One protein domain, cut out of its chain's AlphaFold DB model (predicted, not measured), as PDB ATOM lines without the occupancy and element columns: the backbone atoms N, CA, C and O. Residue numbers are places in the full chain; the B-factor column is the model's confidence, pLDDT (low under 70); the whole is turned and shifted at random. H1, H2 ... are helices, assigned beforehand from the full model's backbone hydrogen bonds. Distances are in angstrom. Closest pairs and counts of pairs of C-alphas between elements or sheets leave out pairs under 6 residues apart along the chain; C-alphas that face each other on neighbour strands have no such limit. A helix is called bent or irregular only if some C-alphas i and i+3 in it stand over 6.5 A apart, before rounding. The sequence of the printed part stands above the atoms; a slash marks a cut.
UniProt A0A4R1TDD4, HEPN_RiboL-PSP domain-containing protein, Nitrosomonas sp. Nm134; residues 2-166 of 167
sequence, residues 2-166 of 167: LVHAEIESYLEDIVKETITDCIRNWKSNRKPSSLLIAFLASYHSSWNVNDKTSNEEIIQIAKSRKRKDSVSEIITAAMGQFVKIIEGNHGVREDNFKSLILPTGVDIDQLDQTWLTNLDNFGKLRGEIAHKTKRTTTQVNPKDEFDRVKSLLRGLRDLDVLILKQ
ATOM      1  N   LEU A   2     -40.574  28.044 -39.653       71.38
ATOM      2  CA  LEU A   2     -39.872  29.344 -39.728       71.38
ATOM      3  C   LEU A   2     -39.715  30.046 -38.367       71.38
ATOM      4  O   LEU A   2     -38.628  30.488 -38.034       71.38
ATOM      5  N   VAL A   3     -40.760  30.048 -37.534       82.75
ATOM      6  CA  VAL A   3     -40.716  30.702 -36.211       82.75
ATOM      7  C   VAL A   3     -39.713  30.047 -35.247       82.75
ATOM      8  O   VAL A   3     -39.149  30.729 -34.403       82.75
ATOM      9  N   HIS A   4     -39.453  28.739 -35.372       82.94
ATOM     10  CA  HIS A   4     -38.434  28.079 -34.546       82.94
ATOM     11  C   HIS A   4     -37.037  28.598 -34.862       82.94
ATOM     12  O   HIS A   4     -36.305  28.931 -33.941       82.94
ATOM     13  N   ALA A   5     -36.705  28.658 -36.155       84.56
ATOM     14  CA  ALA A   5     -35.416  29.153 -36.614       84.56
ATOM     15  C   ALA A   5     -35.232  30.634 -36.250       84.56
ATOM     16  O   ALA A   5     -34.142  31.032 -35.871       84.56
ATOM     17  N   GLU A   6     -36.308  31.423 -36.294       89.50
ATOM     18  CA  GLU A   6     -36.261  32.831 -35.898       89.50
ATOM     19  C   GLU A   6     -35.973  33.009 -34.400       89.50
ATOM     20  O   GLU A   6     -35.110  33.795 -34.030       89.50
ATOM     21  N   ILE A   7     -36.658  32.258 -33.523       90.75
ATOM     22  CA  ILE A   7     -36.420  32.334 -32.069       90.75
ATOM     23  C   ILE A   7     -35.006  31.852 -31.723       90.75
ATOM     24  O   ILE A   7     -34.355  32.436 -30.862       90.75
ATOM     25  N   GLU A   8     -34.538  30.795 -32.384       90.38
ATOM     26  CA  GLU A   8     -33.171  30.293 -32.248       90.38
ATOM     27  C   GLU A   8     -32.141  31.352 -32.661       90.38
ATOM     28  O   GLU A   8     -31.302  31.719 -31.840       90.38
ATOM     29  N   SER A   9     -32.269  31.912 -33.869       91.00
ATOM     30  CA  SER A   9     -31.377  32.965 -34.375       91.00
ATOM     31  C   SER A   9     -31.363  34.178 -33.452       91.00
ATOM     32  O   SER A   9     -30.303  34.696 -33.121       91.00
ATOM     33  N   TYR A  10     -32.534  34.605 -32.979       93.38
ATOM     34  CA  TYR A  10     -32.637  35.723 -32.050       93.38
ATOM     35  C   TYR A  10     -31.884  35.461 -30.734       93.38
ATOM     36  O   TYR A  10     -31.160  36.338 -30.264       93.38
ATOM     37  N   LEU A  11     -32.016  34.262 -30.147       92.62
ATOM     38  CA  LEU A  11     -31.295  33.891 -28.923       92.62
ATOM     39  C   LEU A  11     -29.778  33.845 -29.143       92.62
ATOM     40  O   LEU A  11     -29.011  34.288 -28.287       92.62
ATOM     41  N   GLU A  12     -29.333  33.324 -30.282       92.75
ATOM     42  CA  GLU A  12     -27.917  33.301 -30.649       92.75
ATOM     43  C   GLU A  12     -27.355  34.716 -30.808       92.75
ATOM     44  O   GLU A  12     -26.296  35.032 -30.252       92.75
ATOM     45  N   ASP A  13     -28.086  35.583 -31.507       93.69
ATOM     46  CA  ASP A  13     -27.677  36.954 -31.784       93.69
ATOM     47  C   ASP A  13     -27.610  37.795 -30.508       93.69
ATOM     48  O   ASP A  13     -26.579  38.427 -30.252       93.69
ATOM     49  N   ILE A  14     -28.644  37.760 -29.657       93.00
ATOM     50  CA  ILE A  14     -28.687  38.598 -28.449       93.00
ATOM     51  C   ILE A  14     -27.578  38.232 -27.460       93.00
ATOM     52  O   ILE A  14     -26.930  39.110 -26.875       93.00
ATOM     53  N   VAL A  15     -27.297  36.938 -27.292       92.00
ATOM     54  CA  VAL A  15     -26.232  36.470 -26.402       92.00
ATOM     55  C   VAL A  15     -24.865  36.841 -26.980       92.00
ATOM     56  O   VAL A  15     -24.001  37.355 -26.257       92.00
ATOM     57  N   LYS A  16     -24.664  36.633 -28.287       93.31
ATOM     58  CA  LYS A  16     -23.421  36.986 -28.982       93.31
ATOM     59  C   LYS A  16     -23.131  38.476 -28.898       93.31
ATOM     60  O   LYS A  16     -21.997  38.853 -28.585       93.31
ATOM     61  N   GLU A  17     -24.129  39.315 -29.153       93.25
ATOM     62  CA  GLU A  17     -24.017  40.767 -29.058       93.25
ATOM     63  C   GLU A  17     -23.668  41.183 -27.628       93.25
ATOM     64  O   GLU A  17     -22.693  41.903 -27.417       93.25
ATOM     65  N   THR A  18     -24.385  40.654 -26.633       92.50
ATOM     66  CA  THR A  18     -24.180  41.006 -25.223       92.50
ATOM     67  C   THR A  18     -22.764  40.676 -24.741       92.50
ATOM     68  O   THR A  18     -22.101  41.516 -24.123       92.50
ATOM     69  N   ILE A  19     -22.252  39.485 -25.055       91.38
ATOM     70  CA  ILE A  19     -20.889  39.085 -24.671       91.38
ATOM     71  C   ILE A  19     -19.846  39.894 -25.450       91.38
ATOM     72  O   ILE A  19     -18.847  40.336 -24.875       91.38
ATOM     73  N   THR A  20     -20.080  40.145 -26.740       92.31
ATOM     74  CA  THR A  20     -19.179  40.957 -27.572       92.31
ATOM     75  C   THR A  20     -19.076  42.387 -27.040       92.31
ATOM     76  O   THR A  20     -17.967  42.911 -26.892       92.31
ATOM     77  N   ASP A  21     -20.208  42.995 -26.688       91.69
ATOM     78  CA  ASP A  21     -20.284  44.313 -26.061       91.69
ATOM     79  C   ASP A  21     -19.526  44.345 -24.735       91.69
ATOM     80  O   ASP A  21     -18.718  45.245 -24.504       91.69
ATOM     81  N   CYS A  22     -19.729  43.338 -23.885       91.19
ATOM     82  CA  CYS A  22     -19.033  43.225 -22.609       91.19
ATOM     83  C   CYS A  22     -17.512  43.140 -22.789       91.19
ATOM     84  O   CYS A  22     -16.756  43.853 -22.122       91.19
ATOM     85  N   ILE A  23     -17.039  42.317 -23.728       90.94
ATOM     86  CA  ILE A  23     -15.610  42.200 -24.041       90.94
ATOM     87  C   ILE A  23     -15.068  43.525 -24.593       90.94
ATOM     88  O   ILE A  23     -13.965  43.937 -24.221       90.94
ATOM     89  N   ARG A  24     -15.819  44.214 -25.461       91.25
ATOM     90  CA  ARG A  24     -15.443  45.533 -25.998       91.25
ATOM     91  C   ARG A  24     -15.331  46.571 -24.879       91.25
ATOM     92  O   ARG A  24     -14.321  47.275 -24.806       91.25
ATOM     93  N   ASN A  25     -16.306  46.613 -23.973       90.19
ATOM     94  CA  ASN A  25     -16.318  47.511 -22.818       90.19
ATOM     95  C   ASN A  25     -15.135  47.237 -21.883       90.19
ATOM     96  O   ASN A  25     -14.451  48.173 -21.462       90.19
ATOM     97  N   TRP A  26     -14.822  45.965 -21.617       90.50
ATOM     98  CA  TRP A  26     -13.643  45.591 -20.837       90.50
ATOM     99  C   TRP A  26     -12.334  45.999 -21.525       90.50
ATOM    100  O   TRP A  26     -11.429  46.508 -20.864       90.50
ATOM    101  N   LYS A  27     -12.213  45.833 -22.849       87.75
ATOM    102  CA  LYS A  27     -11.013  46.256 -23.596       87.75
ATOM    103  C   LYS A  27     -10.775  47.766 -23.504       87.75
ATOM    104  O   LYS A  27      -9.622  48.167 -23.375       87.75
ATOM    105  N   SER A  28     -11.843  48.564 -23.537       88.94
ATOM    106  CA  SER A  28     -11.781  50.029 -23.425       88.94
ATOM    107  C   SER A  28     -11.498  50.495 -21.994       88.94
ATOM    108  O   SER A  28     -10.606  51.304 -21.763       88.94
ATOM    109  N   ASN A  29     -12.239  49.963 -21.018       87.94
ATOM    110  CA  ASN A  29     -12.320  50.561 -19.680       87.94
ATOM    111  C   ASN A  29     -11.563  49.761 -18.611       87.94
ATOM    112  O   ASN A  29     -11.414  50.238 -17.488       87.94
ATOM    113  N   ARG A  30     -11.137  48.529 -18.926       84.12
ATOM    114  CA  ARG A  30     -10.482  47.555 -18.027       84.12
ATOM    115  C   ARG A  30     -11.251  47.226 -16.743       84.12
ATOM    116  O   ARG A  30     -10.693  46.608 -15.840       84.12
ATOM    117  N   LYS A  31     -12.536  47.579 -16.669       83.50
ATOM    118  CA  LYS A  31     -13.409  47.273 -15.531       83.50
ATOM    119  C   LYS A  31     -14.045  45.888 -15.697       83.50
ATOM    120  O   LYS A  31     -14.624  45.635 -16.754       83.50
ATOM    121  N   PRO A  32     -13.941  44.996 -14.698       81.81
ATOM    122  CA  PRO A  32     -14.675  43.736 -14.707       81.81
ATOM    123  C   PRO A  32     -16.171  43.987 -14.462       81.81
ATOM    124  O   PRO A  32     -16.527  44.808 -13.618       81.81
ATOM    125  N   SER A  33     -17.034  43.274 -15.187       87.88
ATOM    126  CA  SER A  33     -18.485  43.218 -14.960       87.88
ATOM    127  C   SER A  33     -18.888  41.837 -14.432       87.88
ATOM    128  O   SER A  33     -18.146  40.867 -14.614       87.88
ATOM    129  N   SER A  34     -20.064  41.735 -13.800       86.94
ATOM    130  CA  SER A  34     -20.649  40.442 -13.410       86.94
ATOM    131  C   SER A  34     -20.747  39.504 -14.611       86.94
ATOM    132  O   SER A  34     -20.362  38.341 -14.509       86.94
ATOM    133  N   LEU A  35     -21.142  40.039 -15.771       88.88
ATOM    134  CA  LEU A  35     -21.218  39.293 -17.021       88.88
ATOM    135  C   LEU A  35     -19.858  38.743 -17.455       88.88
ATOM    136  O   LEU A  35     -19.760  37.575 -17.812       88.88
ATOM    137  N   LEU A  36     -18.785  39.541 -17.394       88.62
ATOM    138  CA  LEU A  36     -17.449  39.064 -17.763       88.62
ATOM    139  C   LEU A  36     -16.979  37.934 -16.839       88.62
ATOM    140  O   LEU A  36     -16.341  36.987 -17.298       88.62
ATOM    141  N   ILE A  37     -17.290  38.035 -15.543       87.31
ATOM    142  CA  ILE A  37     -16.970  36.998 -14.559       87.31
ATOM    143  C   ILE A  37     -17.767  35.728 -14.859       87.31
ATOM    144  O   ILE A  37     -17.166  34.660 -14.919       87.31
ATOM    145  N   ALA A  38     -19.076  35.838 -15.101       85.56
ATOM    146  CA  ALA A  38     -19.929  34.707 -15.459       85.56
ATOM    147  C   ALA A  38     -19.455  34.030 -16.753       85.56
ATOM    148  O   ALA A  38     -19.272  32.817 -16.789       85.56
ATOM    149  N   PHE A  39     -19.146  34.816 -17.785       87.31
ATOM    150  CA  PHE A  39     -18.624  34.323 -19.054       87.31
ATOM    151  C   PHE A  39     -17.321  33.530 -18.887       87.31
ATOM    152  O   PHE A  39     -17.175  32.424 -19.414       87.31
ATOM    153  N   LEU A  40     -16.368  34.078 -18.125       85.94
ATOM    154  CA  LEU A  40     -15.110  33.394 -17.837       85.94
ATOM    155  C   LEU A  40     -15.327  32.164 -16.951       85.94
ATOM    156  O   LEU A  40     -14.717  31.129 -17.208       85.94
ATOM    157  N   ALA A  41     -16.206  32.238 -15.953       82.50
ATOM    158  CA  ALA A  41     -16.553  31.094 -15.120       82.50
ATOM    159  C   ALA A  41     -17.086  29.942 -15.982       82.50
ATOM    160  O   ALA A  41     -16.521  28.853 -15.911       82.50
ATOM    161  N   SER A  42     -18.043  30.210 -16.878       76.88
ATOM    162  CA  SER A  42     -18.591  29.229 -17.827       76.88
ATOM    163  C   SER A  42     -17.513  28.621 -18.731       76.88
ATOM    164  O   SER A  42     -17.476  27.409 -18.935       76.88
ATOM    165  N   TYR A  43     -16.561  29.430 -19.214       72.94
ATOM    166  CA  TYR A  43     -15.396  28.942 -19.968       72.94
ATOM    167  C   TYR A  43     -14.481  28.005 -19.158       72.94
ATOM    168  O   TYR A  43     -13.871  27.075 -19.701       72.94
ATOM    169  N   HIS A  44     -14.335  28.248 -17.858       65.62
ATOM    170  CA  HIS A  44     -13.459  27.465 -16.992       65.62
ATOM    171  C   HIS A  44     -14.122  26.198 -16.433       65.62
ATOM    172  O   HIS A  44     -13.410  25.220 -16.218       65.62
ATOM    173  N   SER A  45     -15.446  26.169 -16.273       60.31
ATOM    174  CA  SER A  45     -16.213  25.012 -15.784       60.31
ATOM    175  C   SER A  45     -16.576  23.982 -16.868       60.31
ATOM    176  O   SER A  45     -17.393  23.100 -16.629       60.31
ATOM    177  N   SER A  46     -15.957  24.050 -18.054       53.31
ATOM    178  CA  SER A  46     -16.170  23.104 -19.168       53.31
ATOM    179  C   SER A  46     -17.614  22.980 -19.670       53.31
ATOM    180  O   SER A  46     -17.921  21.999 -20.337       53.31
ATOM    181  N   TRP A  47     -18.483  23.973 -19.432       56.09
ATOM    182  CA  TRP A  47     -19.819  24.063 -20.050       56.09
ATOM    183  C   TRP A  47     -20.704  22.812 -19.932       56.09
ATOM    184  O   TRP A  47     -21.619  22.621 -20.729       56.09
ATOM    185  N   ASN A  48     -20.448  21.942 -18.957       47.44
ATOM    186  CA  ASN A  48     -21.122  20.658 -18.872       47.44
ATOM    187  C   ASN A  48     -22.133  20.694 -17.726       47.44
ATOM    188  O   ASN A  48     -21.820  20.396 -16.579       47.44
ATOM    189  N   VAL A  49     -23.361  21.112 -18.042       44.22
ATOM    190  CA  VAL A  49     -24.468  21.245 -17.073       44.22
ATOM    191  C   VAL A  49     -24.883  19.881 -16.487       44.22
ATOM    192  O   VAL A  49     -25.495  19.827 -15.425       44.22
ATOM    193  N   ASN A  50     -24.500  18.774 -17.138       44.19
ATOM    194  CA  ASN A  50     -24.859  17.409 -16.741       44.19
ATOM    195  C   ASN A  50     -23.712  16.598 -16.130       44.19
ATOM    196  O   ASN A  50     -23.931  15.455 -15.725       44.19
ATOM    197  N   ASP A  51     -22.505  17.150 -16.052       46.22
ATOM    198  CA  ASP A  51     -21.340  16.371 -15.662       46.22
ATOM    199  C   ASP A  51     -20.849  16.828 -14.296       46.22
ATOM    200  O   ASP A  51     -20.418  17.963 -14.092       46.22
ATOM    201  N   LYS A  52     -20.931  15.916 -13.324       44.66
ATOM    202  CA  LYS A  52     -20.208  16.042 -12.057       44.66
ATOM    203  C   LYS A  52     -18.732  15.771 -12.344       44.66
ATOM    204  O   LYS A  52     -18.176  14.788 -11.862       44.66
ATOM    205  N   THR A  53     -18.124  16.617 -13.167       50.09
ATOM    206  CA  THR A  53     -16.715  16.544 -13.534       50.09
ATOM    207  C   THR A  53     -15.910  16.613 -12.239       50.09
ATOM    208  O   THR A  53     -16.063  17.553 -11.449       50.09
ATOM    209  N   SER A  54     -15.110  15.581 -11.961       49.22
ATOM    210  CA  SER A  54     -14.312  15.555 -10.737       49.22
ATOM    211  C   SER A  54     -13.332  16.735 -10.764       49.22
ATOM    212  O   SER A  54     -12.884  17.174 -11.829       49.22
ATOM    213  N   ASN A  55     -12.958  17.264  -9.594       48.25
ATOM    214  CA  ASN A  55     -11.956  18.335  -9.512       48.25
ATOM    215  C   ASN A  55     -10.663  17.983 -10.281       48.25
ATOM    216  O   ASN A  55      -9.968  18.878 -10.755       48.25
ATOM    217  N   GLU A  56     -10.348  16.697 -10.452       47.00
ATOM    218  CA  GLU A  56      -9.171  16.220 -11.178       47.00
ATOM    219  C   GLU A  56      -9.261  16.475 -12.685       47.00
ATOM    220  O   GLU A  56      -8.266  16.883 -13.274       47.00
ATOM    221  N   GLU A  57     -10.429  16.329 -13.310       51.81
ATOM    222  CA  GLU A  57     -10.627  16.622 -14.737       51.81
ATOM    223  C   GLU A  57     -10.543  18.125 -15.020       51.81
ATOM    224  O   GLU A  57      -9.869  18.542 -15.965       51.81
ATOM    225  N   ILE A  58     -11.106  18.958 -14.135       54.19
ATOM    226  CA  ILE A  58     -10.935  20.422 -14.182       54.19
ATOM    227  C   ILE A  58      -9.447  20.782 -14.050       54.19
ATOM    228  O   ILE A  58      -8.936  21.615 -14.803       54.19
ATOM    229  N   ILE A  59      -8.721  20.118 -13.144       52.00
ATOM    230  CA  ILE A  59      -7.276  20.296 -12.958       52.00
ATOM    231  C   ILE A  59      -6.487  19.831 -14.193       52.00
ATOM    232  O   ILE A  59      -5.531  20.502 -14.577       52.00
ATOM    233  N   GLN A  60      -6.855  18.724 -14.842       54.06
ATOM    234  CA  GLN A  60      -6.182  18.249 -16.058       54.06
ATOM    235  C   GLN A  60      -6.452  19.161 -17.260       54.06
ATOM    236  O   GLN A  60      -5.535  19.446 -18.030       54.06
ATOM    237  N   ILE A  61      -7.667  19.699 -17.388       54.34
ATOM    238  CA  ILE A  61      -8.005  20.722 -18.387       54.34
ATOM    239  C   ILE A  61      -7.247  22.023 -18.098       54.34
ATOM    240  O   ILE A  61      -6.741  22.659 -19.019       54.34
ATOM    241  N   ALA A  62      -7.108  22.418 -16.831       56.38
ATOM    242  CA  ALA A  62      -6.297  23.569 -16.444       56.38
ATOM    243  C   ALA A  62      -4.803  23.362 -16.750       56.38
ATOM    244  O   ALA A  62      -4.139  24.296 -17.196       56.38
ATOM    245  N   LYS A  63      -4.282  22.143 -16.557       51.09
ATOM    246  CA  LYS A  63      -2.886  21.769 -16.838       51.09
ATOM    247  C   LYS A  63      -2.583  21.611 -18.332       51.09
ATOM    248  O   LYS A  63      -1.462  21.896 -18.743       51.09
ATOM    249  N   SER A  64      -3.547  21.169 -19.141       52.38
ATOM    250  CA  SER A  64      -3.383  20.998 -20.595       52.38
ATOM    251  C   SER A  64      -3.506  22.308 -21.379       52.38
ATOM    252  O   SER A  64      -3.065  22.395 -22.529       52.38
ATOM    253  N   ARG A  65      -4.045  23.364 -20.757       57.88
ATOM    254  CA  ARG A  65      -4.006  24.722 -21.306       57.88
ATOM    255  C   ARG A  65      -2.549  25.184 -21.354       57.88
ATOM    256  O   ARG A  65      -1.938  25.446 -20.320       57.88
ATOM    257  N   LYS A  66      -1.993  25.341 -22.566       53.88
ATOM    258  CA  LYS A  66      -0.783  26.160 -22.773       53.88
ATOM    259  C   LYS A  66      -0.989  27.467 -22.013       53.88
ATOM    260  O   LYS A  66      -2.022  28.107 -22.215       53.88
ATOM    261  N   ARG A  67      -0.043  27.814 -21.134       51.34
ATOM    262  CA  ARG A  67      -0.050  29.055 -20.355       51.34
ATOM    263  C   ARG A  67      -0.389  30.201 -21.310       51.34
ATOM    264  O   ARG A  67       0.367  30.488 -22.231       51.34
ATOM    265  N   LYS A  68      -1.596  30.746 -21.175       56.28
ATOM    266  CA  LYS A  68      -1.969  31.992 -21.830       56.28
ATOM    267  C   LYS A  68      -1.513  33.066 -20.865       56.28
ATOM    268  O   LYS A  68      -2.032  33.130 -19.752       56.28
ATOM    269  N   ASP A  69      -0.479  33.798 -21.247       60.06
ATOM    270  CA  ASP A  69       0.261  34.664 -20.332       60.06
ATOM    271  C   ASP A  69      -0.516  35.953 -19.999       60.06
ATOM    272  O   ASP A  69      -0.182  36.644 -19.036       60.06
ATOM    273  N   SER A  70      -1.606  36.256 -20.722       76.62
ATOM    274  CA  SER A  70      -2.448  37.433 -20.481       76.62
ATOM    275  C   SER A  70      -3.955  37.148 -20.387       76.62
ATOM    276  O   SER A  70      -4.522  36.301 -21.081       76.62
ATOM    277  N   VAL A  71      -4.656  37.968 -19.593       79.19
ATOM    278  CA  VAL A  71      -6.133  37.983 -19.495       79.19
ATOM    279  C   VAL A  71      -6.792  38.168 -20.871       79.19
ATOM    280  O   VAL A  71      -7.839  37.591 -21.153       79.19
ATOM    281  N   SER A  72      -6.151  38.929 -21.763       82.06
ATOM    282  CA  SER A  72      -6.638  39.155 -23.128       82.06
ATOM    283  C   SER A  72      -6.654  37.869 -23.960       82.06
ATOM    284  O   SER A  72      -7.606  37.613 -24.701       82.06
ATOM    285  N   GLU A  73      -5.628  37.029 -23.830       81.25
ATOM    286  CA  GLU A  73      -5.561  35.741 -24.526       81.25
ATOM    287  C   GLU A  73      -6.575  34.737 -23.974       81.25
ATOM    288  O   GLU A  73      -7.111  33.936 -24.748       81.25
ATOM    289  N   ILE A  74      -6.856  34.787 -22.665       82.69
ATOM    290  CA  ILE A  74      -7.897  33.977 -22.010       82.69
ATOM    291  C   ILE A  74      -9.277  34.371 -22.540       82.69
ATOM    292  O   ILE A  74     -10.006  33.508 -23.022       82.69
ATOM    293  N   ILE A  75      -9.608  35.667 -22.550       86.00
ATOM    294  CA  ILE A  75     -10.888  36.164 -23.084       86.00
ATOM    295  C   ILE A  75     -11.035  35.812 -24.569       86.00
ATOM    296  O   ILE A  75     -12.102  35.389 -25.004       86.00
ATOM    297  N   THR A  76      -9.957  35.920 -25.349       85.69
ATOM    298  CA  THR A  76      -9.964  35.524 -26.767       85.69
ATOM    299  C   THR A  76     -10.198  34.016 -26.929       85.69
ATOM    300  O   THR A  76     -10.919  33.599 -27.833       85.69
ATOM    301  N   ALA A  77      -9.640  33.190 -26.035       83.75
ATOM    302  CA  ALA A  77      -9.925  31.754 -25.979       83.75
ATOM    303  C   ALA A  77     -11.406  31.478 -25.717       83.75
ATOM    304  O   ALA A  77     -12.020  30.687 -26.430       83.75
ATOM    305  N   ALA A  78     -11.943  32.137 -24.688       85.56
ATOM    306  CA  ALA A  78     -13.313  31.974 -24.243       85.56
ATOM    307  C   ALA A  78     -14.288  32.371 -25.348       85.56
ATOM    308  O   ALA A  78     -15.201  31.610 -25.649       85.56
ATOM    309  N   MET A  79     -14.024  33.486 -26.035       88.88
ATOM    310  CA  MET A  79     -14.808  33.908 -27.195       88.88
ATOM    311  C   MET A  79     -14.765  32.870 -28.320       88.88
ATOM    312  O   MET A  79     -15.803  32.524 -28.869       88.88
ATOM    313  N   GLY A  80     -13.587  32.323 -28.638       85.31
ATOM    314  CA  GLY A  80     -13.462  31.287 -29.667       85.31
ATOM    315  C   GLY A  80     -14.219  29.997 -29.333       85.31
ATOM    316  O   GLY A  80     -14.800  29.384 -30.223       85.31
ATOM    317  N   GLN A  81     -14.242  29.580 -28.063       83.31
ATOM    318  CA  GLN A  81     -15.053  28.439 -27.627       83.31
ATOM    319  C   GLN A  81     -16.546  28.766 -27.670       83.31
ATOM    320  O   GLN A  81     -17.333  27.951 -28.133       83.31
ATOM    321  N   PHE A  82     -16.926  29.961 -27.226       86.94
ATOM    322  CA  PHE A  82     -18.314  30.391 -27.198       86.94
ATOM    323  C   PHE A  82     -18.925  30.503 -28.603       86.94
ATOM    324  O   PHE A  82     -20.038  30.038 -28.825       86.94
ATOM    325  N   VAL A  83     -18.171  31.007 -29.585       87.62
ATOM    326  CA  VAL A  83     -18.603  31.019 -30.994       87.62
ATOM    327  C   VAL A  83     -18.902  29.607 -31.501       87.62
ATOM    328  O   VAL A  83     -19.919  29.413 -32.152       87.62
ATOM    329  N   LYS A  84     -18.089  28.605 -31.143       84.88
ATOM    330  CA  LYS A  84     -18.362  27.207 -31.518       84.88
ATOM    331  C   LYS A  84     -19.629  26.648 -30.868       84.88
ATOM    332  O   LYS A  84     -20.274  25.798 -31.467       84.88
ATOM    333  N   ILE A  85     -19.959  27.090 -29.653       84.50
ATOM    334  CA  ILE A  85     -21.205  26.702 -28.973       84.50
ATOM    335  C   ILE A  85     -22.404  27.271 -29.731       84.50
ATOM    336  O   ILE A  85     -23.349  26.532 -29.981       84.50
ATOM    337  N   ILE A  86     -22.337  28.540 -30.151       87.56
ATOM    338  CA  ILE A  86     -23.370  29.155 -30.995       87.56
ATOM    339  C   ILE A  86     -23.485  28.411 -32.331       87.56
ATOM    340  O   ILE A  86     -24.568  27.988 -32.699       87.56
ATOM    341  N   GLU A  87     -22.376  28.198 -33.044       86.00
ATOM    342  CA  GLU A  87     -22.388  27.525 -34.356       86.00
ATOM    343  C   GLU A  87     -22.869  26.064 -34.283       86.00
ATOM    344  O   GLU A  87     -23.408  25.532 -35.253       86.00
ATOM    345  N   GLY A  88     -22.650  25.404 -33.142       82.94
ATOM    346  CA  GLY A  88     -23.125  24.052 -32.859       82.94
ATOM    347  C   GLY A  88     -24.525  23.995 -32.249       82.94
ATOM    348  O   GLY A  88     -24.990  22.902 -31.921       82.94
ATOM    349  N   ASN A  89     -25.192  25.135 -32.057       85.31
ATOM    350  CA  ASN A  89     -26.540  25.164 -31.524       85.31
ATOM    351  C   ASN A  89     -27.546  24.669 -32.575       85.31
ATOM    352  O   ASN A  89     -27.425  24.937 -33.770       85.31
ATOM    353  N   HIS A  90     -28.511  23.866 -32.125       82.88
ATOM    354  CA  HIS A  90     -29.449  23.154 -33.005       82.88
ATOM    355  C   HIS A  90     -30.891  23.206 -32.486       82.88
ATOM    356  O   HIS A  90     -31.652  22.232 -32.583       82.88
ATOM    357  N   GLY A  91     -31.257  24.328 -31.878       86.62
ATOM    358  CA  GLY A  91     -32.616  24.618 -31.453       86.62
ATOM    359  C   GLY A  91     -32.704  25.165 -30.040       86.62
ATOM    360  O   GLY A  91     -31.717  25.427 -29.371       86.62
ATOM    361  N   VAL A  92     -33.939  25.264 -29.561       87.69
ATOM    362  CA  VAL A  92     -34.294  25.958 -28.312       87.69
ATOM    363  C   VAL A  92     -34.617  25.008 -27.156       87.69
ATOM    364  O   VAL A  92     -35.327  25.367 -26.223       87.69
ATOM    365  N   ARG A  93     -34.162  23.754 -27.243       88.31
ATOM    366  CA  ARG A  93     -34.350  22.782 -26.157       88.31
ATOM    367  C   ARG A  93     -33.610  23.226 -24.904       88.31
ATOM    368  O   ARG A  93     -32.666  24.003 -24.994       88.31
ATOM    369  N   GLU A  94     -34.016  22.695 -23.759       85.38
ATOM    370  CA  GLU A  94     -33.503  23.129 -22.457       85.38
ATOM    371  C   GLU A  94     -31.965  23.146 -22.384       85.38
ATOM    372  O   GLU A  94     -31.387  24.167 -22.021       85.38
ATOM    373  N   ASP A  95     -31.290  22.074 -22.809       83.50
ATOM    374  CA  ASP A  95     -29.820  21.989 -22.777       83.50
ATOM    375  C   ASP A  95     -29.144  23.050 -23.664       83.50
ATOM    376  O   ASP A  95     -28.169  23.692 -23.264       83.50
ATOM    377  N   ASN A  96     -29.699  23.272 -24.857       85.75
ATOM    378  CA  ASN A  96     -29.221  24.270 -25.809       85.75
ATOM    379  C   ASN A  96     -29.430  25.689 -25.269       85.75
ATOM    380  O   ASN A  96     -28.515  26.507 -25.263       85.75
ATOM    381  N   PHE A  97     -30.626  25.958 -24.744       89.50
ATOM    382  CA  PHE A  97     -30.974  27.233 -24.134       89.50
ATOM    383  C   PHE A  97     -30.041  27.556 -22.962       89.50
ATOM    384  O   PHE A  97     -29.453  28.634 -22.924       89.50
ATOM    385  N   LYS A  98     -29.823  26.607 -22.042       86.81
ATOM    386  CA  LYS A  98     -28.888  26.781 -20.917       86.81
ATOM    387  C   LYS A  98     -27.471  27.089 -21.406       86.81
ATOM    388  O   LYS A  98     -26.830  27.996 -20.879       86.81
ATOM    389  N   SER A  99     -27.016  26.393 -22.448       85.12
ATOM    390  CA  SER A  99     -25.698  26.605 -23.065       85.12
ATOM    391  C   SER A  99     -25.551  27.967 -23.755       85.12
ATOM    392  O   SER A  99     -24.435  28.435 -23.954       85.12
ATOM    393  N   LEU A 100     -26.649  28.639 -24.102       88.88
ATOM    394  CA  LEU A 100     -26.611  30.014 -24.603       88.88
ATOM    395  C   LEU A 100     -26.732  31.038 -23.468       88.88
ATOM    396  O   LEU A 100     -26.028  32.041 -23.475       88.88
ATOM    397  N   ILE A 101     -27.581  30.797 -22.466       89.69
ATOM    398  CA  ILE A 101     -27.930  31.820 -21.467       89.69
ATOM    399  C   ILE A 101     -26.957  31.898 -20.287       89.69
ATOM    400  O   ILE A 101     -26.580  33.005 -19.905       89.69
ATOM    401  N   LEU A 102     -26.470  30.777 -19.746       87.06
ATOM    402  CA  LEU A 102     -25.498  30.768 -18.636       87.06
ATOM    403  C   LEU A 102     -24.309  31.752 -18.766       87.06
ATOM    404  O   LEU A 102     -23.990  32.428 -17.788       87.06
ATOM    405  N   PRO A 103     -23.636  31.904 -19.924       87.44
ATOM    406  CA  PRO A 103     -22.513  32.841 -20.081       87.44
ATOM    407  C   PRO A 103     -22.895  34.314 -19.935       87.44
ATOM    408  O   PRO A 103     -22.011  35.141 -19.722       87.44
ATOM    409  N   THR A 104     -24.178  34.655 -20.063       88.12
ATOM    410  CA  THR A 104     -24.661  36.026 -19.845       88.12
ATOM    411  C   THR A 104     -24.734  36.384 -18.361       88.12
ATOM    412  O   THR A 104     -24.896  37.554 -18.027       88.12
ATOM    413  N   GLY A 105     -24.601  35.400 -17.463       85.62
ATOM    414  CA  GLY A 105     -24.757  35.593 -16.021       85.62
ATOM    415  C   GLY A 105     -26.212  35.671 -15.558       85.62
ATOM    416  O   GLY A 105     -26.455  35.976 -14.393       85.62
ATOM    417  N   VAL A 106     -27.174  35.404 -16.445       88.19
ATOM    418  CA  VAL A 106     -28.577  35.236 -16.064       88.19
ATOM    419  C   VAL A 106     -28.727  33.959 -15.244       88.19
ATOM    420  O   VAL A 106     -28.319  32.875 -15.662       88.19
ATOM    421  N   ASP A 107     -29.343  34.110 -14.078       86.38
ATOM    422  CA  ASP A 107     -29.760  32.999 -13.240       86.38
ATOM    423  C   ASP A 107     -31.035  32.380 -13.825       86.38
ATOM    424  O   ASP A 107     -32.081  33.024 -13.906       86.38
ATOM    425  N   ILE A 108     -30.924  31.136 -14.283       84.31
ATOM    426  CA  ILE A 108     -32.006  30.428 -14.976       84.31
ATOM    427  C   ILE A 108     -33.162  30.134 -14.021       84.31
ATOM    428  O   ILE A 108     -34.309  30.104 -14.463       84.31
ATOM    429  N   ASP A 109     -32.893  30.033 -12.719       85.62
ATOM    430  CA  ASP A 109     -33.921  29.818 -11.701       85.62
ATOM    431  C   ASP A 109     -34.807  31.066 -11.498       85.62
ATOM    432  O   ASP A 109     -35.875  30.983 -10.892       85.62
ATOM    433  N   GLN A 110     -34.401  32.228 -12.032       85.94
ATOM    434  CA  GLN A 110     -35.225  33.445 -12.063       85.94
ATOM    435  C   GLN A 110     -36.212  33.477 -13.237       85.94
ATOM    436  O   GLN A 110     -37.070  34.362 -13.287       85.94
ATOM    437  N   LEU A 111     -36.085  32.556 -14.194       87.44
ATOM    438  CA  LEU A 111     -36.988  32.460 -15.336       87.44
ATOM    439  C   LEU A 111     -38.247  31.673 -14.967       87.44
ATOM    440  O   LEU A 111     -38.241  30.782 -14.120       87.44
ATOM    441  N   ASP A 112     -39.349  31.981 -15.647       90.44
ATOM    442  CA  ASP A 112     -40.594  31.243 -15.469       90.44
ATOM    443  C   ASP A 112     -40.425  29.782 -15.936       90.44
ATOM    444  O   ASP A 112     -40.200  29.493 -17.117       90.44
ATOM    445  N   GLN A 113     -40.555  28.838 -15.001       89.69
ATOM    446  CA  GLN A 113     -40.368  27.409 -15.272       89.69
ATOM    447  C   GLN A 113     -41.410  26.845 -16.253       89.69
ATOM    448  O   GLN A 113     -41.129  25.905 -17.009       89.69
ATOM    449  N   THR A 114     -42.615  27.419 -16.275       90.19
ATOM    450  CA  THR A 114     -43.664  27.046 -17.232       90.19
ATOM    451  C   THR A 114     -43.269  27.491 -18.638       90.19
ATOM    452  O   THR A 114     -43.433  26.734 -19.595       90.19
ATOM    453  N   TRP A 115     -42.688  28.683 -18.781       93.06
ATOM    454  CA  TRP A 115     -42.145  29.178 -20.041       93.06
ATOM    455  C   TRP A 115     -40.977  28.319 -20.536       93.06
ATOM    456  O   TRP A 115     -41.001  27.912 -21.698       93.06
ATOM    457  N   LEU A 116     -40.030  27.952 -19.666       90.00
ATOM    458  CA  LEU A 116     -38.929  27.040 -20.017       90.00
ATOM    459  C   LEU A 116     -39.451  25.686 -20.515       90.00
ATOM    460  O   LEU A 116     -39.024  25.189 -21.558       90.00
ATOM    461  N   THR A 117     -40.446  25.127 -19.822       90.69
ATOM    462  CA  THR A 117     -41.111  23.879 -20.229       90.69
ATOM    463  C   THR A 117     -41.787  24.026 -21.597       90.69
ATOM    464  O   THR A 117     -41.692  23.145 -22.455       90.69
ATOM    465  N   ASN A 118     -42.455  25.155 -21.837       89.81
ATOM    466  CA  ASN A 118     -43.111  25.439 -23.111       89.81
ATOM    467  C   ASN A 118     -42.110  25.604 -24.260       89.81
ATOM    468  O   ASN A 118     -42.401  25.145 -25.371       89.81
ATOM    469  N   LEU A 119     -40.951  26.216 -23.994       89.88
ATOM    470  CA  LEU A 119     -39.855  26.389 -24.946       89.88
ATOM    471  C   LEU A 119     -39.207  25.042 -25.306       89.88
ATOM    472  O   LEU A 119     -39.043  24.743 -26.491       89.88
ATOM    473  N   ASP A 120     -38.951  24.169 -24.328       89.44
ATOM    474  CA  ASP A 120     -38.430  22.821 -24.601       89.44
ATOM    475  C   ASP A 120     -39.434  21.976 -25.401       89.44
ATOM    476  O   ASP A 120     -39.083  21.365 -26.416       89.44
ATOM    477  N   ASN A 121     -40.718  22.021 -25.032       87.88
ATOM    478  CA  ASN A 121     -41.787  21.386 -25.807       87.88
ATOM    479  C   ASN A 121     -41.896  21.965 -27.225       87.88
ATOM    480  O   ASN A 121     -42.334  21.279 -28.154       87.88
ATOM    481  N   PHE A 122     -41.542  23.237 -27.420       87.38
ATOM    482  CA  PHE A 122     -41.513  23.876 -28.736       87.38
ATOM    483  C   PHE A 122     -40.364  23.287 -29.558       87.38
ATOM    484  O   PHE A 122     -40.607  22.757 -30.643       87.38
ATOM    485  N   GLY A 123     -39.154  23.212 -29.001       84.75
ATOM    486  CA  GLY A 123     -38.022  22.524 -29.631       84.75
ATOM    487  C   GLY A 123     -38.307  21.055 -29.983       84.75
ATOM    488  O   GLY A 123     -38.002  20.614 -31.096       84.75
ATOM    489  N   LYS A 124     -38.955  20.303 -29.082       84.69
ATOM    490  CA  LYS A 124     -39.349  18.898 -29.308       84.69
ATOM    491  C   LYS A 124     -40.298  18.740 -30.491       84.69
ATOM    492  O   LYS A 124     -40.046  17.903 -31.356       84.69
ATOM    493  N   LEU A 125     -41.346  19.562 -30.571       80.06
ATOM    494  CA  LEU A 125     -42.328  19.481 -31.659       80.06
ATOM    495  C   LEU A 125     -41.701  19.749 -33.033       80.06
ATOM    496  O   LEU A 125     -42.031  19.051 -33.992       80.06
ATOM    497  N   ARG A 126     -40.726  20.664 -33.132       78.25
ATOM    498  CA  ARG A 126     -39.929  20.838 -34.361       78.25
ATOM    499  C   ARG A 126     -39.169  19.569 -34.728       78.25
ATOM    500  O   ARG A 126     -39.188  19.167 -35.891       78.25
ATOM    501  N   GLY A 127     -38.495  18.954 -33.754       71.00
ATOM    502  CA  GLY A 127     -37.758  17.704 -33.957       71.00
ATOM    503  C   GLY A 127     -38.672  16.585 -34.453       71.00
ATOM    504  O   GLY A 127     -38.377  15.934 -35.454       71.00
ATOM    505  N   GLU A 128     -39.831  16.417 -33.820       73.12
ATOM    506  CA  GLU A 128     -40.814  15.419 -34.233       73.12
ATOM    507  C   GLU A 128     -41.346  15.658 -35.646       73.12
ATOM    508  O   GLU A 128     -41.415  14.709 -36.421       73.12
ATOM    509  N   ILE A 129     -41.689  16.896 -36.009       70.25
ATOM    510  CA  ILE A 129     -42.193  17.223 -37.352       70.25
ATOM    511  C   ILE A 129     -41.124  16.949 -38.417       70.25
ATOM    512  O   ILE A 129     -41.435  16.363 -39.453       70.25
ATOM    513  N   ALA A 130     -39.862  17.303 -38.154       61.97
ATOM    514  CA  ALA A 130     -38.757  17.041 -39.074       61.97
ATOM    515  C   ALA A 130     -38.533  15.532 -39.288       61.97
ATOM    516  O   ALA A 130     -38.383  15.087 -40.429       61.97
ATOM    517  N   HIS A 131     -38.583  14.736 -38.215       60.44
ATOM    518  CA  HIS A 131     -38.387  13.285 -38.274       60.44
ATOM    519  C   HIS A 131     -39.622  12.500 -38.764       60.44
ATOM    520  O   HIS A 131     -39.466  11.429 -39.354       60.44
ATOM    521  N   LYS A 132     -40.850  13.008 -38.568       60.25
ATOM    522  CA  LYS A 132     -42.119  12.331 -38.918       60.25
ATOM    523  C   LYS A 132     -42.689  12.721 -40.287       60.25
ATOM    524  O   LYS A 132     -43.802  12.308 -40.609       60.25
ATOM    525  N   THR A 133     -41.922  13.399 -41.141       53.66
ATOM    526  CA  THR A 133     -42.300  13.797 -42.520       53.66
ATOM    527  C   THR A 133     -42.828  12.664 -43.419       53.66
ATOM    528  O   THR A 133     -43.367  12.942 -44.484       53.66
ATOM    529  N   LYS A 134     -42.760  11.391 -43.001       50.44
ATOM    530  CA  LYS A 134     -43.403  10.263 -43.696       50.44
ATOM    531  C   LYS A 134     -44.770   9.812 -43.143       50.44
ATOM    532  O   LYS A 134     -45.394   8.996 -43.814       50.44
ATOM    533  N   ARG A 135     -45.244  10.241 -41.955       51.03
ATOM    534  CA  ARG A 135     -46.407   9.590 -41.287       51.03
ATOM    535  C   ARG A 135     -47.337  10.429 -40.386       51.03
ATOM    536  O   ARG A 135     -48.140   9.819 -39.688       51.03
ATOM    537  N   THR A 136     -47.318  11.762 -40.364       49.75
ATOM    538  CA  THR A 136     -48.203  12.513 -39.434       49.75
ATOM    539  C   THR A 136     -49.322  13.326 -40.086       49.75
ATOM    540  O   THR A 136     -49.077  14.313 -40.768       49.75
ATOM    541  N   THR A 137     -50.553  12.924 -39.755       47.94
ATOM    542  CA  THR A 137     -51.868  13.573 -39.920       47.94
ATOM    543  C   THR A 137     -52.215  14.507 -38.748       47.94
ATOM    544  O   THR A 137     -53.371  14.615 -38.347       47.94
ATOM    545  N   THR A 138     -51.236  15.176 -38.133       55.78
ATOM    546  CA  THR A 138     -51.535  16.080 -37.014       55.78
ATOM    547  C   THR A 138     -52.049  17.407 -37.564       55.78
ATOM    548  O   THR A 138     -51.288  18.191 -38.130       55.78
ATOM    549  N   GLN A 139     -53.351  17.652 -37.426       55.91
ATOM    550  CA  GLN A 139     -53.970  18.921 -37.793       55.91
ATOM    551  C   GLN A 139     -53.521  19.988 -36.787       55.91
ATOM    552  O   GLN A 139     -54.049  20.086 -35.683       55.91
ATOM    553  N   VAL A 140     -52.487  20.751 -37.144       64.19
ATOM    554  CA  VAL A 140     -52.033  21.899 -36.351       64.19
ATOM    555  C   VAL A 140     -53.099  22.982 -36.458       64.19
ATOM    556  O   VAL A 140     -53.374  23.466 -37.555       64.19
ATOM    557  N   ASN A 141     -53.709  23.354 -35.335       75.88
ATOM    558  CA  ASN A 141     -54.611  24.494 -35.282       75.88
ATOM    559  C   ASN A 141     -53.779  25.789 -35.360       75.88
ATOM    560  O   ASN A 141     -52.997  26.058 -34.444       75.88
ATOM    561  N   PRO A 142     -53.938  26.615 -36.412       78.06
ATOM    562  CA  PRO A 142     -53.150  27.835 -36.572       78.06
ATOM    563  C   PRO A 142     -53.320  28.827 -35.419       78.06
ATOM    564  O   PRO A 142     -52.385  29.558 -35.101       78.06
ATOM    565  N   LYS A 143     -54.498  28.849 -34.781       83.94
ATOM    566  CA  LYS A 143     -54.771  29.731 -33.643       83.94
ATOM    567  C   LYS A 143     -53.967  29.316 -32.414       83.94
ATOM    568  O   LYS A 143     -53.317  30.160 -31.808       83.94
ATOM    569  N   ASP A 144     -53.966  28.026 -32.098       80.81
ATOM    570  CA  ASP A 144     -53.264  27.506 -30.923       80.81
ATOM    571  C   ASP A 144     -51.745  27.670 -31.081       80.81
ATOM    572  O   ASP A 144     -51.058  28.048 -30.134       80.81
ATOM    573  N   GLU A 145     -51.221  27.473 -32.296       81.00
ATOM    574  CA  GLU A 145     -49.805  27.720 -32.594       81.00
ATOM    575  C   GLU A 145     -49.455  29.214 -32.494       81.00
ATOM    576  O   GLU A 145     -48.421  29.576 -31.931       81.00
ATOM    577  N   PHE A 146     -50.332  30.099 -32.975       84.88
ATOM    578  CA  PHE A 146     -50.149  31.543 -32.832       84.88
ATOM    579  C   PHE A 146     -50.141  31.985 -31.362       84.88
ATOM    580  O   PHE A 146     -49.241  32.714 -30.936       84.88
ATOM    581  N   ASP A 147     -51.109  31.522 -30.568       86.62
ATOM    582  CA  ASP A 147     -51.210  31.850 -29.143       86.62
ATOM    583  C   ASP A 147     -50.001  31.313 -28.362       86.62
ATOM    584  O   ASP A 147     -49.455  31.998 -27.488       86.62
ATOM    585  N   ARG A 148     -49.505  30.132 -28.741       84.75
ATOM    586  CA  ARG A 148     -48.284  29.549 -28.189       84.75
ATOM    587  C   ARG A 148     -47.046  30.392 -28.482       84.75
ATOM    588  O   ARG A 148     -46.304  30.712 -27.553       84.75
ATOM    589  N   VAL A 149     -46.835  30.799 -29.735       88.00
ATOM    590  CA  VAL A 149     -45.719  31.687 -30.113       88.00
ATOM    591  C   VAL A 149     -45.810  33.010 -29.356       88.00
ATOM    592  O   VAL A 149     -44.817  33.485 -28.808       88.00
ATOM    593  N   LYS A 150     -47.011  33.580 -29.237       89.44
ATOM    594  CA  LYS A 150     -47.236  34.819 -28.485       89.44
ATOM    595  C   LYS A 150     -46.876  34.678 -27.006       89.44
ATOM    596  O   LYS A 150     -46.345  35.620 -26.418       89.44
ATOM    597  N   SER A 151     -47.142  33.520 -26.403       88.50
ATOM    598  CA  SER A 151     -46.707  33.229 -25.037       88.50
ATOM    599  C   SER A 151     -45.187  33.104 -24.928       88.50
ATOM    600  O   SER A 151     -44.623  33.590 -23.951       88.50
ATOM    601  N   LEU A 152     -44.517  32.492 -25.911       91.25
ATOM    602  CA  LEU A 152     -43.054  32.388 -25.924       91.25
ATOM    603  C   LEU A 152     -42.388  33.764 -26.035       91.25
ATOM    604  O   LEU A 152     -41.454  34.038 -25.286       91.25
ATOM    605  N   LEU A 153     -42.918  34.650 -26.887       91.75
ATOM    606  CA  LEU A 153     -42.426  36.026 -27.044       91.75
ATOM    607  C   LEU A 153     -42.486  36.836 -25.740       91.75
ATOM    608  O   LEU A 153     -41.639  37.695 -25.515       91.75
ATOM    609  N   ARG A 154     -43.468  36.572 -24.869       90.38
ATOM    610  CA  ARG A 154     -43.538  37.234 -23.556       90.38
ATOM    611  C   ARG A 154     -42.367  36.834 -22.664       90.38
ATOM    612  O   ARG A 154     -41.713  37.721 -22.138       90.38
ATOM    613  N   GLY A 155     -42.055  35.543 -22.562       90.19
ATOM    614  CA  GLY A 155     -40.908  35.114 -21.759       90.19
ATOM    615  C   GLY A 155     -39.558  35.506 -22.369       90.19
ATOM    616  O   GLY A 155     -38.633  35.807 -21.623       90.19
ATOM    617  N   LEU A 156     -39.450  35.627 -23.702       92.38
ATOM    618  CA  LEU A 156     -38.254  36.211 -24.336       92.38
ATOM    619  C   LEU A 156     -38.048  37.674 -23.924       92.38
ATOM    620  O   LEU A 156     -36.926  38.086 -23.657       92.38
ATOM    621  N   ARG A 157     -39.130  38.448 -23.789       91.69
ATOM    622  CA  ARG A 157     -39.045  39.821 -23.278       91.69
ATOM    623  C   ARG A 157     -38.561  39.869 -21.826       91.69
ATOM    624  O   ARG A 157     -37.804  40.768 -21.471       91.69
ATOM    625  N   ASP A 158     -39.004  38.938 -20.987       90.62
ATOM    626  CA  ASP A 158     -38.554  38.873 -19.593       90.62
ATOM    627  C   ASP A 158     -37.068  38.488 -19.512       90.62
ATOM    628  O   ASP A 158     -36.309  39.096 -18.753       90.62
ATOM    629  N   LEU A 159     -36.632  37.555 -20.364       91.19
ATOM    630  CA  LEU A 159     -35.223  37.206 -20.543       91.19
ATOM    631  C   LEU A 159     -34.385  38.418 -20.975       91.19
ATOM    632  O   LEU A 159     -33.348  38.673 -20.365       91.19
ATOM    633  N   ASP A 160     -34.841  39.198 -21.958       91.19
ATOM    634  CA  ASP A 160     -34.157  40.424 -22.396       91.19
ATOM    635  C   ASP A 160     -33.920  41.390 -21.237       91.19
ATOM    636  O   ASP A 160     -32.827  41.930 -21.072       91.19
ATOM    637  N   VAL A 161     -34.931  41.588 -20.389       91.12
ATOM    638  CA  VAL A 161     -34.807  42.448 -19.207       91.12
ATOM    639  C   VAL A 161     -33.738  41.916 -18.251       91.12
ATOM    640  O   VAL A 161     -32.995  42.712 -17.673       91.12
ATOM    641  N   LEU A 162     -33.631  40.597 -18.076       90.75
ATOM    642  CA  LEU A 162     -32.592  39.993 -17.239       90.75
ATOM    643  C   LEU A 162     -31.199  40.134 -17.856       90.75
ATOM    644  O   LEU A 162     -30.274  40.497 -17.135       90.75
ATOM    645  N   ILE A 163     -31.052  39.922 -19.166       88.50
ATOM    646  CA  ILE A 163     -29.775  40.089 -19.880       88.50
ATOM    647  C   ILE A 163     -29.310  41.549 -19.808       88.50
ATOM    648  O   ILE A 163     -28.148  41.820 -19.502       88.50
ATOM    649  N   LEU A 164     -30.213  42.508 -20.024       86.75
ATOM    650  CA  LEU A 164     -29.889  43.935 -19.978       86.75
ATOM    651  C   LEU A 164     -29.434  44.403 -18.592       86.75
ATOM    652  O   LEU A 164     -28.607  45.306 -18.512       86.75
ATOM    653  N   LYS A 165     -29.913  43.782 -17.507       86.31
ATOM    654  CA  LYS A 165     -29.435  44.072 -16.142       86.31
ATOM    655  C   LYS A 165     -27.978  43.663 -15.904       86.31
ATOM    656  O   LYS A 165     -27.399  44.107 -14.917       86.31
ATOM    657  N   GLN A 166     -27.410  42.807 -16.755       78.00
ATOM    658  CA  GLN A 166     -26.030  42.328 -16.628       78.00
ATOM    659  C   GLN A 166     -25.010  43.200 -17.383       78.00
ATOM    660  O   GLN A 166     -23.806  43.034 -17.159       78.00
TER     661      GLN A 166
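What this domain is: This is residues 2 to 166 of the 167 residues of the protein "HEPN_RiboL-PSP domain-containing protein" of Nitrosomonas sp. Nm134 (UniProt A0A4R1TDD4). Look for a long, flattened body in which H1, H4, H5 and H7 lie lengthwise, with short H5 in the core, and H2 and H6 cross towards opposite ends. H7 runs nearly parallel to H1 but touches only H6, and H3 hangs at the far corner on loops, touching no helix. The printed part has 165 residues with seven named helices, H1 to H7 in chain order, and no named strand; the class is all helix. It is only just compact, close to loose, with a radius of gyration of the C-alphas of 18.3 A, and elongated, spanning 59 by 33 by 24 A.

Where its parts are: Find C-alpha 2 at (-39.872, 29.344, -39.728); from there H1, residues 2 to 29, runs 40.1 A to C-alpha 29 at (-12.320, 50.561, -19.680). Next come H2, residues 34 to 44, and H3, residues 55 to 64. H4, residues 71 to 87, measures 24.4 A. H5, residues 94 to 104, is irregular, but only just: C-alphas 100 and 103 are 6.7 A apart. H6, residues 113 to 131, measures 27.1 A. H7, residues 142 to 164, runs 32.8 A to C-alpha 164 at (-29.889, 43.935, -19.978).

How they stand to each other: Begin at the hubs, H1 and H5, which touch at a shallow tilt of 22 degrees, the same way; their closest C-alphas, of Val 15 and Leu 100, are 6.7 A apart. H4 only just touches H1, with 3 pairs of C-alphas within 8 A, closest at Glu 12 and Ile 86, 6.2 A, at a shallow tilt of 5 degrees, opposite ways. H4 and H5 form a helical hairpin. H2 touches H5 at a steep tilt of 55 degrees, with the C-alphas of Phe 39 and Pro 103 closest at 4.3 A. At Glu 94 and Asp 120, the closest C-alphas of H5 and H6 are 5.4 A apart, and these helices touch. H6 touches H7 with residues 115 to 119 alone, closest at Trp 115 and Gly 155, 6.3 A. H7 is close to H1 but not clearly touching. H3 and H1 are apart. Of 9 pairs of helices that touch, 3 are at a shallow tilt; the packing is mostly crossed, but only just. Every O i to N i+4 pair is within hydrogen-bond range in H1, H2, H3 and H6; H4 has 12 of 13, H5 5 of 7 and H7 18 of 19.

The domain as a whole: Look to Asp 69 and Thr 137 for the two C-alphas farthest apart, 59.5 A. The printed part has no cut, and no link is long. Residues 130 to 135 and 139 to 144, of which 142 to 144 belong to H7, stand free. The mean pLDDT of the printed part is 79.1; residues 44 to 69 and 130 to 140 are under 70.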